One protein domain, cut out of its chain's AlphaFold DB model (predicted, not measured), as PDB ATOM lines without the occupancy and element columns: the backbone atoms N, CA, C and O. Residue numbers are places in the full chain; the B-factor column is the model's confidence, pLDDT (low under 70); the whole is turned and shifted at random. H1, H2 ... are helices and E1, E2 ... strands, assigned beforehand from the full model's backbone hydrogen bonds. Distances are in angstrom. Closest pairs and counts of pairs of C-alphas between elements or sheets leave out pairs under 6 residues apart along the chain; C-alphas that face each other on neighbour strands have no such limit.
ATOM      1  N   ALA A  49     199.592 214.410 134.159       96.00
ATOM      2  CA  ALA A  49     198.749 213.726 135.127       96.00
ATOM      3  C   ALA A  49     199.264 212.309 135.414       96.00
ATOM      4  O   ALA A  49     199.882 211.666 134.562       96.00
ATOM      5  N   LEU A  50     198.996 211.808 136.614       96.44
ATOM      6  CA  LEU A  50     199.168 210.414 137.007       96.44
ATOM      7  C   LEU A  50     197.818 209.906 137.503       96.44
ATOM      8  O   LEU A  50     197.225 210.510 138.394       96.44
ATOM      9  N   ILE A  51     197.329 208.807 136.941       97.06
ATOM     10  CA  ILE A  51     196.061 208.214 137.372       97.06
ATOM     11  C   ILE A  51     196.346 207.219 138.495       97.06
ATOM     12  O   ILE A  51     197.275 206.427 138.391       97.06
ATOM     13  N   TYR A  52     195.545 207.222 139.555       96.38
ATOM     14  CA  TYR A  52     195.579 206.227 140.619       96.38
ATOM     15  C   TYR A  52     194.203 205.571 140.745       96.38
ATOM     16  O   TYR A  52     193.250 206.182 141.234       96.38
ATOM     17  N   CYS A  53     194.106 204.338 140.244       95.88
ATOM     18  CA  CYS A  53     192.900 203.524 140.279       95.88
ATOM     19  C   CYS A  53     192.803 202.787 141.613       95.88
ATOM     20  O   CYS A  53     193.740 202.091 142.001       95.88
ATOM     21  N   ASP A  54     191.652 202.902 142.268       93.88
ATOM     22  CA  ASP A  54     191.372 202.411 143.616       93.88
ATOM     23  C   ASP A  54     192.421 202.880 144.624       93.88
ATOM     24  O   ASP A  54     193.208 202.071 145.113       93.88
ATOM     25  N   PRO A  55     192.470 204.190 144.926       91.00
ATOM     26  CA  PRO A  55     193.470 204.788 145.799       91.00
ATOM     27  C   PRO A  55     193.243 204.411 147.268       91.00
ATOM     28  O   PRO A  55     192.795 205.232 148.075       91.00
ATOM     29  N   VAL A  56     193.530 203.157 147.592       81.81
ATOM     30  CA  VAL A  56     193.374 202.547 148.910       81.81
ATOM     31  C   VAL A  56     194.728 202.464 149.606       81.81
ATOM     32  O   VAL A  56     195.774 202.621 148.975       81.81
ATOM     33  N   GLY A  57     194.695 202.248 150.919       74.50
ATOM     34  CA  GLY A  57     195.901 202.081 151.724       74.50
ATOM     35  C   GLY A  57     196.597 203.387 152.112       74.50
ATOM     36  O   GLY A  57     196.185 204.499 151.767       74.50
ATOM     37  N   TYR A  58     197.654 203.241 152.907       76.00
ATOM     38  CA  TYR A  58     198.429 204.367 153.430       76.00
ATOM     39  C   TYR A  58     199.393 204.941 152.382       76.00
ATOM     40  O   TYR A  58     199.896 206.054 152.549       76.00
ATOM     41  N   GLU A  59     199.629 204.209 151.292       79.56
ATOM     42  CA  GLU A  59     200.579 204.541 150.236       79.56
ATOM     43  C   GLU A  59     200.147 205.766 149.428       79.56
ATOM     44  O   GLU A  59     200.989 206.512 148.925       79.56
ATOM     45  N   GLY A  60     198.835 206.030 149.365       83.81
ATOM     46  CA  GLY A  60     198.272 207.169 148.639       83.81
ATOM     47  C   GLY A  60     198.861 208.517 149.061       83.81
ATOM     48  O   GLY A  60     198.978 209.419 148.230       83.81
ATOM     49  N   ARG A  61     199.300 208.644 150.322       87.81
ATOM     50  CA  ARG A  61     199.979 209.855 150.802       87.81
ATOM     51  C   ARG A  61     201.319 210.076 150.094       87.81
ATOM     52  O   ARG A  61     201.592 211.195 149.676       87.81
ATOM     53  N   TYR A  62     202.105 209.014 149.895       90.38
ATOM     54  CA  TYR A  62     203.424 209.096 149.271       90.38
ATOM     55  C   TYR A  62     203.303 209.417 147.784       90.38
ATOM     56  O   TYR A  62     204.090 210.199 147.257       90.38
ATOM     57  N   PHE A  63     202.291 208.864 147.106       90.62
ATOM     58  CA  PHE A  63     202.021 209.209 145.710       90.62
ATOM     59  C   PHE A  63     201.593 210.666 145.562       90.62
ATOM     60  O   PHE A  63     202.088 211.353 144.673       90.62
ATOM     61  N   ARG A  64     200.728 211.162 146.455       90.50
ATOM     62  CA  ARG A  64     200.328 212.572 146.465       90.50
ATOM     63  C   ARG A  64     201.530 213.492 146.677       90.50
ATOM     64  O   ARG A  64     201.762 214.353 145.841       90.50
ATOM     65  N   GLU A  65     202.312 213.264 147.730       92.62
ATOM     66  CA  GLU A  65     203.512 214.058 148.037       92.62
ATOM     67  C   GLU A  65     204.513 214.042 146.868       92.62
ATOM     68  O   GLU A  65     205.058 215.075 146.481       92.62
ATOM     69  N   ALA A  66     204.722 212.876 146.246       92.62
ATOM     70  CA  ALA A  66     205.616 212.744 145.100       92.62
ATOM     71  C   ALA A  66     205.109 213.480 143.846       92.62
ATOM     72  O   ALA A  66     205.934 214.026 143.105       92.62
ATOM     73  N   CYS A  67     203.796 213.476 143.602       93.62
ATOM     74  CA  CYS A  67     203.154 214.195 142.503       93.62
ATOM     75  C   CYS A  67     203.193 215.712 142.725       93.62
ATOM     76  O   CYS A  67     203.618 216.439 141.829       93.62
ATOM     77  N   GLU A  68     202.846 216.181 143.926       92.56
ATOM     78  CA  GLU A  68     202.901 217.595 144.315       92.56
ATOM     79  C   GLU A  68     204.316 218.159 144.151       92.56
ATOM     80  O   GLU A  68     204.504 219.173 143.480       92.56
ATOM     81  N   ALA A  69     205.330 217.443 144.650       93.31
ATOM     82  CA  ALA A  69     206.734 217.835 144.512       93.31
ATOM     83  C   ALA A  69     207.222 217.916 143.051       93.31
ATOM     84  O   ALA A  69     208.269 218.503 142.782       93.31
ATOM     85  N   ARG A  70     206.496 217.309 142.104       92.88
ATOM     86  CA  ARG A  70     206.821 217.290 140.668       92.88
ATOM     87  C   ARG A  70     205.859 218.125 139.825       92.88
ATOM     88  O   ARG A  70     206.004 218.140 138.608       92.88
ATOM     89  N   GLY A  71     204.880 218.789 140.445       93.00
ATOM     90  CA  GLY A  71     203.831 219.513 139.729       93.00
ATOM     91  C   GLY A  71     202.985 218.610 138.822       93.00
ATOM     92  O   GLY A  71     202.565 219.059 137.759       93.00
ATOM     93  N   VAL A  72     202.776 217.344 139.197       95.06
ATOM     94  CA  VAL A  72     201.947 216.369 138.466       95.06
ATOM     95  C   VAL A  72     200.573 216.276 139.124       95.06
ATOM     96  O   VAL A  72     200.477 216.126 140.341       95.06
ATOM     97  N   LEU A  73     199.497 216.318 138.337       94.69
ATOM     98  CA  LEU A  73     198.143 216.118 138.857       94.69
ATOM     99  C   LEU A  73     197.905 214.636 139.183       94.69
ATOM    100  O   LEU A  73     197.944 213.792 138.290       94.69
ATOM    101  N   LEU A  74     197.609 214.308 140.443       94.62
ATOM    102  CA  LEU A  74     197.173 212.963 140.827       94.62
ATOM    103  C   LEU A  74     195.654 212.823 140.640       94.62
ATOM    104  O   LEU A  74     194.871 213.351 141.429       94.62
ATOM    105  N   VAL A  75     195.240 212.084 139.613       95.31
ATOM    106  CA  VAL A  75     193.834 211.824 139.278       95.31
ATOM    107  C   VAL A  75     193.394 210.533 139.954       95.31
ATOM    108  O   VAL A  75     193.987 209.482 139.736       95.31
ATOM    109  N   ARG A  76     192.351 210.590 140.779       94.69
ATOM    110  CA  ARG A  76     191.857 209.439 141.546       94.69
ATOM    111  C   ARG A  76     190.609 208.877 140.887       94.69
ATOM    112  O   ARG A  76     189.674 209.633 140.653       94.69
ATOM    113  N   LEU A  77     190.601 207.572 140.630       96.44
ATOM    114  CA  LEU A  77     189.462 206.870 140.035       96.44
ATOM    115  C   LEU A  77     189.106 205.622 140.835       96.44
ATOM    116  O   LEU A  77     189.988 204.984 141.407       96.44
ATOM    117  N   TRP A  78     187.834 205.244 140.807       95.31
ATOM    118  CA  TRP A  78     187.345 203.965 141.310       95.31
ATOM    119  C   TRP A  78     187.077 203.013 140.153       95.31
ATOM    120  O   TRP A  78     186.404 203.357 139.184       95.31
ATOM    121  N   SER A  79     187.569 201.788 140.241       93.94
ATOM    122  CA  SER A  79     187.096 200.716 139.382       93.94
ATOM    123  C   SER A  79     185.628 200.423 139.707       93.94
ATOM    124  O   SER A  79     185.214 200.509 140.862       93.94
ATOM    125  N   THR A  80     184.832 200.048 138.703       90.94
ATOM    126  CA  THR A  80     183.431 199.636 138.889       90.94
ATOM    127  C   THR A  80     183.224 198.651 140.048       90.94
ATOM    128  O   THR A  80     182.356 198.918 140.881       90.94
ATOM    129  N   PRO A  81     183.997 197.547 140.171       87.62
ATOM    130  CA  PRO A  81     183.801 196.614 141.279       87.62
ATOM    131  C   PRO A  81     184.106 197.238 142.647       87.62
ATOM    132  O   PRO A  81     183.423 196.942 143.625       87.62
ATOM    133  N   TYR A  82     185.094 198.132 142.726       90.00
ATOM    134  CA  TYR A  82     185.441 198.802 143.976       90.00
ATOM    135  C   TYR A  82     184.420 199.885 144.351       90.00
ATOM    136  O   TYR A  82     184.017 199.984 145.506       90.00
ATOM    137  N   ALA A  83     183.937 200.655 143.374       91.44
ATOM    138  CA  ALA A  83     182.873 201.639 143.559       91.44
ATOM    139  C   ALA A  83     181.567 200.994 144.043       91.44
ATOM    140  O   ALA A  83     180.919 201.526 144.945       91.44
ATOM    141  N   ALA A  84     181.210 199.833 143.481       89.12
ATOM    142  CA  ALA A  84     180.058 199.054 143.922       89.12
ATOM    143  C   ALA A  84     180.210 198.618 145.385       89.12
ATOM    144  O   ALA A  84     179.303 198.855 146.177       89.12
ATOM    145  N   MET A  85     181.377 198.081 145.760       88.25
ATOM    146  CA  MET A  85     181.682 197.703 147.145       88.25
ATOM    147  C   MET A  85     181.585 198.895 148.107       88.25
ATOM    148  O   MET A  85     181.005 198.774 149.179       88.25
ATOM    149  N   LEU A  86     182.131 200.057 147.732       88.75
ATOM    150  CA  LEU A  86     182.046 201.267 148.556       88.75
ATOM    151  C   LEU A  86     180.609 201.770 148.722       88.75
ATOM    152  O   LEU A  86     180.318 202.436 149.707       88.75
ATOM    153  N   SER A  87     179.733 201.472 147.764       88.88
ATOM    154  CA  SER A  87     178.376 202.018 147.693       88.88
ATOM    155  C   SER A  87     177.287 201.085 148.222       88.88
ATOM    156  O   SER A  87     176.155 201.543 148.390       88.88
ATOM    157  N   GLU A  88     177.599 199.804 148.444       85.56
ATOM    158  CA  GLU A  88     176.626 198.734 148.718       85.56
ATOM    159  C   GLU A  88     175.730 199.048 149.926       85.56
ATOM    160  O   GLU A  88     174.506 198.955 149.825       85.56
ATOM    161  N   ASP A  89     176.331 199.528 151.016       84.81
ATOM    162  CA  ASP A  89     175.646 199.808 152.285       84.81
ATOM    163  C   ASP A  89     175.453 201.313 152.566       84.81
ATOM    164  O   ASP A  89     175.022 201.693 153.658       84.81
ATOM    165  N   LEU A  90     175.778 202.199 151.616       88.12
ATOM    166  CA  LEU A  90     175.657 203.645 151.835       88.12
ATOM    167  C   LEU A  90     174.204 204.103 151.721       88.12
ATOM    168  O   LEU A  90     173.604 203.992 150.655       88.12
ATOM    169  N   GLU A  91     173.653 204.670 152.793       89.88
ATOM    170  CA  GLU A  91     172.299 205.243 152.794       89.88
ATOM    171  C   GLU A  91     172.242 206.636 152.136       89.88
ATOM    172  O   GLU A  91     171.206 207.020 151.594       89.88
ATOM    173  N   ASP A  92     173.351 207.383 152.148       93.19
ATOM    174  CA  ASP A  92     173.436 208.728 151.574       93.19
ATOM    175  C   ASP A  92     173.548 208.677 150.038       93.19
ATOM    176  O   ASP A  92     174.520 208.180 149.459       93.19
ATOM    177  N   ALA A  93     172.528 209.213 149.365       91.12
ATOM    178  CA  ALA A  93     172.455 209.246 147.910       91.12
ATOM    179  C   ALA A  93     173.501 210.173 147.267       91.12
ATOM    180  O   ALA A  93     173.958 209.880 146.160       91.12
ATOM    181  N   GLU A  94     173.894 211.265 147.929       91.94
ATOM    182  CA  GLU A  94     174.900 212.190 147.399       91.94
ATOM    183  C   GLU A  94     176.300 211.590 147.518       91.94
ATOM    184  O   GLU A  94     177.093 211.682 146.581       91.94
ATOM    185  N   GLU A  95     176.588 210.899 148.624       89.94
ATOM    186  CA  GLU A  95     177.849 210.170 148.790       89.94
ATOM    187  C   GLU A  95     177.989 209.063 147.736       89.94
ATOM    188  O   GLU A  95     179.015 208.960 147.054       89.94
ATOM    189  N   ARG A  96     176.915 208.301 147.504       90.06
ATOM    190  CA  ARG A  96     176.860 207.302 146.430       90.06
ATOM    191  C   ARG A  96     177.069 207.929 145.048       90.06
ATOM    192  O   ARG A  96     177.833 207.405 144.237       90.06
ATOM    193  N   ALA A  97     176.420 209.061 144.771       89.94
ATOM    194  CA  ALA A  97     176.592 209.777 143.510       89.94
ATOM    195  C   ALA A  97     178.026 210.305 143.340       89.94
ATOM    196  O   ALA A  97     178.567 210.266 142.235       89.94
ATOM    197  N   ALA A  98     178.671 210.754 144.419       90.25
ATOM    198  CA  ALA A  98     180.063 211.187 144.402       90.25
ATOM    199  C   ALA A  98     181.023 210.038 144.063       90.25
ATOM    200  O   ALA A  98     181.911 210.227 143.228       90.25
ATOM    201  N   ILE A  99     180.817 208.844 144.632       91.38
ATOM    202  CA  ILE A  99     181.588 207.642 144.275       91.38
ATOM    203  C   ILE A  99     181.393 207.308 142.796       91.38
ATOM    204  O   ILE A  99     182.377 207.123 142.080       91.38
ATOM    205  N   GLN A 100     180.145 207.320 142.318       88.81
ATOM    206  CA  GLN A 100     179.832 207.008 140.925       88.81
ATOM    207  C   GLN A 100     180.457 208.007 139.937       88.81
ATOM    208  O   GLN A 100     180.932 207.603 138.878       88.81
ATOM    209  N   ARG A 101     180.503 209.304 140.277       90.88
ATOM    210  CA  ARG A 101     181.200 210.327 139.472       90.88
ATOM    211  C   ARG A 101     182.717 210.124 139.441       90.88
ATOM    212  O   ARG A 101     183.359 210.538 138.485       90.88
ATOM    213  N   GLY A 102     183.280 209.501 140.475       92.31
ATOM    214  CA  GLY A 102     184.694 209.137 140.552       92.31
ATOM    215  C   GLY A 102     185.039 207.810 139.873       92.31
ATOM    216  O   GLY A 102     186.192 207.388 139.948       92.31
ATOM    217  N   CYS A 103     184.081 207.123 139.246       95.38
ATOM    218  CA  CYS A 103     184.348 205.871 138.550       95.38
ATOM    219  C   CYS A 103     185.235 206.081 137.319       95.38
ATOM    220  O   CYS A 103     185.116 207.061 136.584       95.38
ATOM    221  N   ALA A 104     186.109 205.111 137.070       96.00
ATOM    222  CA  ALA A 104     186.851 205.009 135.828       96.00
ATOM    223  C   ALA A 104     185.891 204.852 134.634       96.00
ATOM    224  O   ALA A 104     184.826 204.243 134.782       96.00
ATOM    225  N   PRO A 105     186.275 205.345 133.442       96.00
ATOM    226  CA  PRO A 105     185.459 205.209 132.241       96.00
ATOM    227  C   PRO A 105     185.219 203.741 131.882       96.00
ATOM    228  O   PRO A 105     186.032 202.862 132.215       96.00
ATOM    229  N   ALA A 106     184.126 203.479 131.164       93.88
ATOM    230  CA  ALA A 106     183.833 202.156 130.632       93.88
ATOM    231  C   ALA A 106     184.916 201.706 129.637       93.88
ATOM    232  O   ALA A 106     185.742 202.498 129.171       93.88
ATOM    233  N   ALA A 107     184.952 200.405 129.347       92.69
ATOM    234  CA  ALA A 107     185.916 199.866 128.398       92.69
ATOM    235  C   ALA A 107     185.689 200.448 126.994       92.69
ATOM    236  O   ALA A 107     184.575 200.386 126.479       92.69
ATOM    237  N   GLY A 108     186.745 200.993 126.388       95.69
ATOM    238  CA  GLY A 108     186.694 201.658 125.082       95.69
ATOM    239  C   GLY A 108     186.424 203.166 125.140       95.69
ATOM    240  O   GLY A 108     186.509 203.832 124.110       95.69
ATOM    241  N   GLU A 109     186.134 203.726 126.317       97.06
ATOM    242  CA  GLU A 109     185.872 205.161 126.503       97.06
ATOM    243  C   GLU A 109     187.062 205.917 127.116       97.06
ATOM    244  O   GLU A 109     186.967 207.111 127.397       97.06
ATOM    245  N   GLU A 110     188.202 205.257 127.331       97.00
ATOM    246  CA  GLU A 110     189.327 205.797 128.101       97.00
ATOM    247  C   GLU A 110     189.894 207.069 127.472       97.00
ATOM    248  O   GLU A 110     190.115 208.054 128.174       97.00
ATOM    249  N   ALA A 111     190.111 207.062 126.153       95.81
ATOM    250  CA  ALA A 111     190.678 208.197 125.427       95.81
ATOM    251  C   ALA A 111     189.730 209.406 125.417       95.81
ATOM    252  O   ALA A 111     190.161 210.531 125.661       95.81
ATOM    253  N   ALA A 112     188.434 209.170 125.192       96.25
ATOM    254  CA  ALA A 112     187.418 210.223 125.210       96.25
ATOM    255  C   ALA A 112     187.264 210.830 126.612       96.25
ATOM    256  O   ALA A 112     187.192 212.050 126.765       96.25
ATOM    257  N   TRP A 113     187.273 209.981 127.645       96.12
ATOM    258  CA  TRP A 113     187.282 210.424 129.034       96.12
ATOM    259  C   TRP A 113     188.519 211.267 129.351       96.12
ATOM    260  O   TRP A 113     188.380 212.335 129.937       96.12
ATOM    261  N   ALA A 114     189.712 210.829 128.940       95.38
ATOM    262  CA  ALA A 114     190.953 211.554 129.189       95.38
ATOM    263  C   ALA A 114     190.952 212.944 128.537       95.38
ATOM    264  O   ALA A 114     191.310 213.922 129.193       95.38
ATOM    265  N   GLU A 115     190.499 213.045 127.286       93.69
ATOM    266  CA  GLU A 115     190.381 214.322 126.576       93.69
ATOM    267  C   GLU A 115     189.438 215.283 127.315       93.69
ATOM    268  O   GLU A 115     189.779 216.438 127.574       93.69
ATOM    269  N   SER A 116     188.275 214.779 127.735       93.50
ATOM    270  CA  SER A 116     187.275 215.578 128.440       93.50
ATOM    271  C   SER A 116     187.709 215.974 129.854       93.50
ATOM    272  O   SER A 116     187.512 217.122 130.248       93.50
ATOM    273  N   ALA A 117     188.277 215.045 130.626       92.12
ATOM    274  CA  ALA A 117     188.558 215.231 132.048       92.12
ATOM    275  C   ALA A 117     189.914 215.894 132.320       92.12
ATOM    276  O   ALA A 117     190.075 216.529 133.362       92.12
ATOM    277  N   LEU A 118     190.891 215.727 131.422       92.62
ATOM    278  CA  LEU A 118     192.276 216.164 131.631       92.62
ATOM    279  C   LEU A 118     192.749 217.199 130.604       92.62
ATOM    280  O   LEU A 118     193.879 217.668 130.714       92.62
ATOM    281  N   SER A 119     191.909 217.585 129.636       88.44
ATOM    282  CA  SER A 119     192.121 218.746 128.752       88.44
ATOM    283  C   SER A 119     193.513 218.796 128.099       88.44
ATOM    284  O   SER A 119     194.191 219.823 128.127       88.44
ATOM    285  N   GLY A 120     193.971 217.669 127.547       86.50
ATOM    286  CA  GLY A 120     195.263 217.573 126.858       86.50
ATOM    287  C   GLY A 120     196.498 217.467 127.765       86.50
ATOM    288  O   GLY A 120     197.622 217.526 127.264       86.50
ATOM    289  N   MET A 121     196.337 217.290 129.083       93.31
ATOM    290  CA  MET A 121     197.463 216.958 129.964       93.31
ATOM    291  C   MET A 121     198.134 215.638 129.548       93.31
ATOM    292  O   MET A 121     197.479 214.639 129.261       93.31
ATOM    293  N   ALA A 122     199.464 215.602 129.602       94.12
ATOM    294  CA  ALA A 122     200.269 214.417 129.353       94.12
ATOM    295  C   ALA A 122     200.093 213.377 130.472       94.12
ATOM    296  O   ALA A 122     200.605 213.522 131.585       94.12
ATOM    297  N   ILE A 123     199.401 212.281 130.183       95.88
ATOM    298  CA  ILE A 123     199.220 211.198 131.152       95.88
ATOM    299  C   ILE A 123     200.524 210.402 131.243       95.88
ATOM    300  O   ILE A 123     200.994 209.798 130.283       95.88
ATOM    301  N   THR A 124     201.144 210.428 132.417       94.06
ATOM    302  CA  THR A 124     202.487 209.878 132.650       94.06
ATOM    303  C   THR A 124     202.469 208.408 133.056       94.06
ATOM    304  O   THR A 124     203.466 207.707 132.862       94.06
ATOM    305  N   GLY A 125     201.342 207.925 133.581       95.50
ATOM    306  CA  GLY A 125     201.146 206.542 133.995       95.50
ATOM    307  C   GLY A 125     199.852 206.330 134.775       95.50
ATOM    308  O   GLY A 125     199.108 207.272 135.062       95.50
ATOM    309  N   VAL A 126     199.617 205.070 135.122       96.31
ATOM    310  CA  VAL A 126     198.486 204.605 135.916       96.31
ATOM    311  C   VAL A 126     199.015 203.722 137.041       96.31
ATOM    312  O   VAL A 126     199.780 202.786 136.816       96.31
ATOM    313  N   LEU A 127     198.603 204.023 138.264       94.81
ATOM    314  CA  LEU A 127     198.837 203.218 139.449       94.81
ATOM    315  C   LEU A 127     197.588 202.394 139.753       94.81
ATOM    316  O   LEU A 127     196.462 202.875 139.620       94.81
ATOM    317  N   CYS A 128     197.801 201.162 140.194       93.38
ATOM    318  CA  CYS A 128     196.758 200.281 140.692       93.38
ATOM    319  C   CYS A 128     196.913 200.164 142.208       93.38
ATOM    320  O   CYS A 128     197.984 199.779 142.671       93.38
ATOM    321  N   GLY A 129     195.884 200.530 142.970       92.19
ATOM    322  CA  GLY A 129     195.912 200.452 144.433       92.19
ATOM    323  C   GLY A 129     195.189 199.238 144.999       92.19
ATOM    324  O   GLY A 129     195.411 198.887 146.152       92.19
ATOM    325  N   SER A 130     194.353 198.560 144.208       89.25
ATOM    326  CA  SER A 130     193.604 197.389 144.664       89.25
ATOM    327  C   SER A 130     193.647 196.249 143.652       89.25
ATOM    328  O   SER A 130     193.650 196.470 142.441       89.25
ATOM    329  N   ASP A 131     193.567 195.011 144.141       86.19
ATOM    330  CA  ASP A 131     193.440 193.832 143.281       86.19
ATOM    331  C   ASP A 131     192.202 193.895 142.370       86.19
ATOM    332  O   ASP A 131     192.248 193.444 141.225       86.19
ATOM    333  N   ALA A 132     191.084 194.442 142.864       84.38
ATOM    334  CA  ALA A 132     189.853 194.583 142.086       84.38
ATOM    335  C   ALA A 132     190.016 195.584 140.931       84.38
ATOM    336  O   ALA A 132     189.447 195.390 139.860       84.38
ATOM    337  N   GLY A 133     190.848 196.606 141.126       90.31
ATOM    338  CA  GLY A 133     191.123 197.642 140.142       90.31
ATOM    339  C   GLY A 133     192.146 197.265 139.083       90.31
ATOM    340  O   GLY A 133     192.325 198.043 138.147       90.31
ATOM    341  N   LEU A 134     192.811 196.106 139.179       91.25
ATOM    342  CA  LEU A 134     193.917 195.772 138.275       91.25
ATOM    343  C   LEU A 134     193.502 195.788 136.804       91.25
ATOM    344  O   LEU A 134     194.181 196.411 135.995       91.25
ATOM    345  N   ALA A 135     192.373 195.165 136.460       91.06
ATOM    346  CA  ALA A 135     191.904 195.126 135.074       91.06
ATOM    347  C   ALA A 135     191.613 196.537 134.530       91.06
ATOM    348  O   ALA A 135     191.974 196.863 133.400       91.06
ATOM    349  N   THR A 136     191.016 197.403 135.355       93.94
ATOM    350  CA  THR A 136     190.772 198.812 135.015       93.94
ATOM    351  C   THR A 136     192.079 199.589 134.860       93.94
ATOM    352  O   THR A 136     192.233 200.326 133.889       93.94
ATOM    353  N   ALA A 137     193.039 199.405 135.767       95.12
ATOM    354  CA  ALA A 137     194.335 200.070 135.704       95.12
ATOM    355  C   ALA A 137     195.141 199.647 134.466       95.12
ATOM    356  O   ALA A 137     195.691 200.505 133.780       95.12
ATOM    357  N   GLU A 138     195.166 198.352 134.130       94.38
ATOM    358  CA  GLU A 138     195.810 197.853 132.910       94.38
ATOM    359  C   GLU A 138     195.179 198.429 131.649       94.38
ATOM    360  O   GLU A 138     195.894 198.844 130.738       94.38
ATOM    361  N   ARG A 139     193.846 198.481 131.607       95.62
ATOM    362  CA  ARG A 139     193.086 199.038 130.489       95.62
ATOM    363  C   ARG A 139     193.379 200.522 130.287       95.62
ATOM    364  O   ARG A 139     193.735 200.920 129.181       95.62
ATOM    365  N   LEU A 140     193.323 201.315 131.357       96.94
ATOM    366  CA  LEU A 140     193.692 202.733 131.327       96.94
ATOM    367  C   LEU A 140     195.150 202.918 130.888       96.94
ATOM    368  O   LEU A 140     195.433 203.733 130.016       96.94
ATOM    369  N   GLN A 141     196.078 202.136 131.443       96.62
ATOM    370  CA  GLN A 141     197.497 202.197 131.093       96.62
ATOM    371  C   GLN A 141     197.727 201.839 129.619       96.62
ATOM    372  O   GLN A 141     198.524 202.494 128.951       96.62
ATOM    373  N   HIS A 142     197.040 200.814 129.111       96.00
ATOM    374  CA  HIS A 142     197.145 200.363 127.727       96.00
ATOM    375  C   HIS A 142     196.595 201.392 126.740       96.00
ATOM    376  O   HIS A 142     197.255 201.672 125.743       96.00
ATOM    377  N   ALA A 143     195.437 201.984 127.038       96.56
ATOM    378  CA  ALA A 143     194.802 202.969 126.170       96.56
ATOM    379  C   ALA A 143     195.517 204.329 126.189       96.56
ATOM    380  O   ALA A 143     195.690 204.953 125.145       96.56
ATOM    381  N   LEU A 144     195.936 204.795 127.369       96.62
ATOM    382  CA  LEU A 144     196.376 206.180 127.564       96.62
ATOM    383  C   LEU A 144     197.893 206.344 127.538       96.62
ATOM    384  O   LEU A 144     198.396 207.418 127.220       96.62
ATOM    385  N   VAL A 145     198.640 205.298 127.896       96.00
ATOM    386  CA  VAL A 145     200.100 205.365 128.011       96.00
ATOM    387  C   VAL A 145     200.732 204.046 127.517       96.00
ATOM    388  O   VAL A 145     201.429 203.352 128.276       96.00
ATOM    389  N   PRO A 146     200.511 203.678 126.235       93.44
ATOM    390  CA  PRO A 146     200.860 202.363 125.690       93.44
ATOM    391  C   PRO A 146     202.358 202.037 125.778       93.44
ATOM    392  O   PRO A 146     202.739 200.884 125.964       93.44
ATOM    393  N   ALA A 147     203.230 203.048 125.744       90.75
ATOM    394  CA  ALA A 147     204.679 202.869 125.878       90.75
ATOM    395  C   ALA A 147     205.128 202.338 127.258       90.75
ATOM    396  O   ALA A 147     206.284 201.957 127.431       90.75
ATOM    397  N   ARG A 148     204.239 202.343 128.262       89.25
ATOM    398  CA  ARG A 148     204.514 201.894 129.637       89.25
ATOM    399  C   ARG A 148     203.707 200.664 130.051       89.25
ATOM    400  O   ARG A 148     203.794 200.253 131.205       89.25
ATOM    401  N   THR A 149     202.934 200.076 129.143       89.12
ATOM    402  CA  THR A 149     202.239 198.814 129.405       89.12
ATOM    403  C   THR A 149     203.002 197.641 128.804       89.12
ATOM    404  O   THR A 149     203.756 197.783 127.844       89.12
ATOM    405  N   ASN A 150     202.757 196.449 129.330       84.50
ATOM    406  CA  ASN A 150     203.042 195.200 128.637       84.50
ATOM    407  C   ASN A 150     201.783 194.648 127.938       84.50
ATOM    408  O   ASN A 150     201.750 193.490 127.550       84.50
ATOM    409  N   GLY A 151     200.749 195.458 127.740       87.69
ATOM    410  CA  GLY A 151     199.452 195.008 127.245       87.69
ATOM    411  C   GLY A 151     198.571 194.476 128.372       87.69
ATOM    412  O   GLY A 151     198.917 194.572 129.548       87.69
ATOM    413  N   LEU A 152     197.418 193.930 127.998       89.62
ATOM    414  CA  LEU A 152     196.470 193.339 128.940       89.62
ATOM    415  C   LEU A 152     196.919 191.914 129.270       89.62
ATOM    416  O   LEU A 152     197.110 191.106 128.357       89.62
ATOM    417  N   VAL A 153     197.113 191.601 130.554       89.69
ATOM    418  CA  VAL A 153     197.669 190.305 130.978       89.69
ATOM    419  C   VAL A 153     196.722 189.625 131.970       89.69
ATOM    420  O   VAL A 153     196.915 189.725 133.184       89.69
TER     421      VAL A 153
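AT A GLANCE: This is residues 49 to 153 of the 317 residues of the protein "Hypothetical protein" of Emiliania huxleyi (UniProt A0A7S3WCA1). A small three-stranded parallel sheet makes the middle, with H1 packed over one face and H5 over the other, three layers in all; H4 meets H5 with its first residue, Glu 110, closest to Leu 140, stands about perpendicular to it and only grazes the sheet. Beyond the end of E2 the chain forms a helical hairpin, H2 and H3, off the sheet, and its tip, residues 89 to 94, sticks out. The printed part has 105 residues with five named helices and three named strands in the order E1 H1 E2 H2 H3 H4 E3 H5; the sheet's order is E2 E1 E3, and the class is mixed, helices and strands. The whole is compact, with a radius of gyration of the C-alphas of 13.6 A and spans of 41 by 31 by 27 A.

HOW THE PARTS SIT: E1, residues 49 to 53, is the inner strand. E2, residues 73 to 77, is an edge strand parallel to E1 at 24 degrees, with N 50 and O 73 within hydrogen-bond range at 2.8 A. E3, residues 122 to 128, is the other edge strand, parallel to E1 at 20 degrees, with N 127 and O 51 at 2.7 A. H1, residues 60 to 68, is on the sheet at a height of 9.5 A, over E2 and E1; its line and that of E1 stand at 1 degree on the local plane, along the strands. The closest C-alphas of H1 and E2 are those of Cys 67 and Leu 74, 6.3 A apart. E1, H1 and E2 form a strand-helix-strand unit, two parallel neighbour strands with a helix between, whose crossover is right-handed. H5, residues 134 to 144, is on the opposite face at a height of 8.2 A, over E3; its closest C-alphas to E3 are those of Gln 141 and Val 126, 5.5 A. H4, residues 110 to 118, touches H5 about perpendicular at 77 degrees, closest at the C-alphas of Glu 110 and Leu 140, 6.2 A. H2, residues 80 to 87, and H3, residues 93 to 101, are a hairpin: they touch at a shallow tilt of 18 degrees, opposite ways, closest at the C-alphas of Ser 87 and Arg 96, 5.6 A. Neither is on the sheet, and H2 and H5 are only just apart, closest 8.3 A. In each of the five helices every O i to N i+4 pair is within hydrogen-bond range.

IN THESE COORDINATES: E1 begins at C-alpha 49, (198.749, 213.726, 135.127). E3 is 18.5 A from first to last C-alpha, E1 12.8 A and E2 12.7 A. H5 is 15.1 A long and ends at C-alpha 144, (196.376, 206.180, 127.564). H1 and H3 are 12.2 A each, H4 11.3 A and H2 10.4 A. H3 begins at C-alpha 93, (172.455, 209.246, 147.910).

THE WHOLE: The two C-alphas farthest apart are those of Glu 91 and Ala 147, 42.2 A. The printed part has no cut, and no link is long. The mean pLDDT of the printed part is 91.8, and no printed residue is under 70.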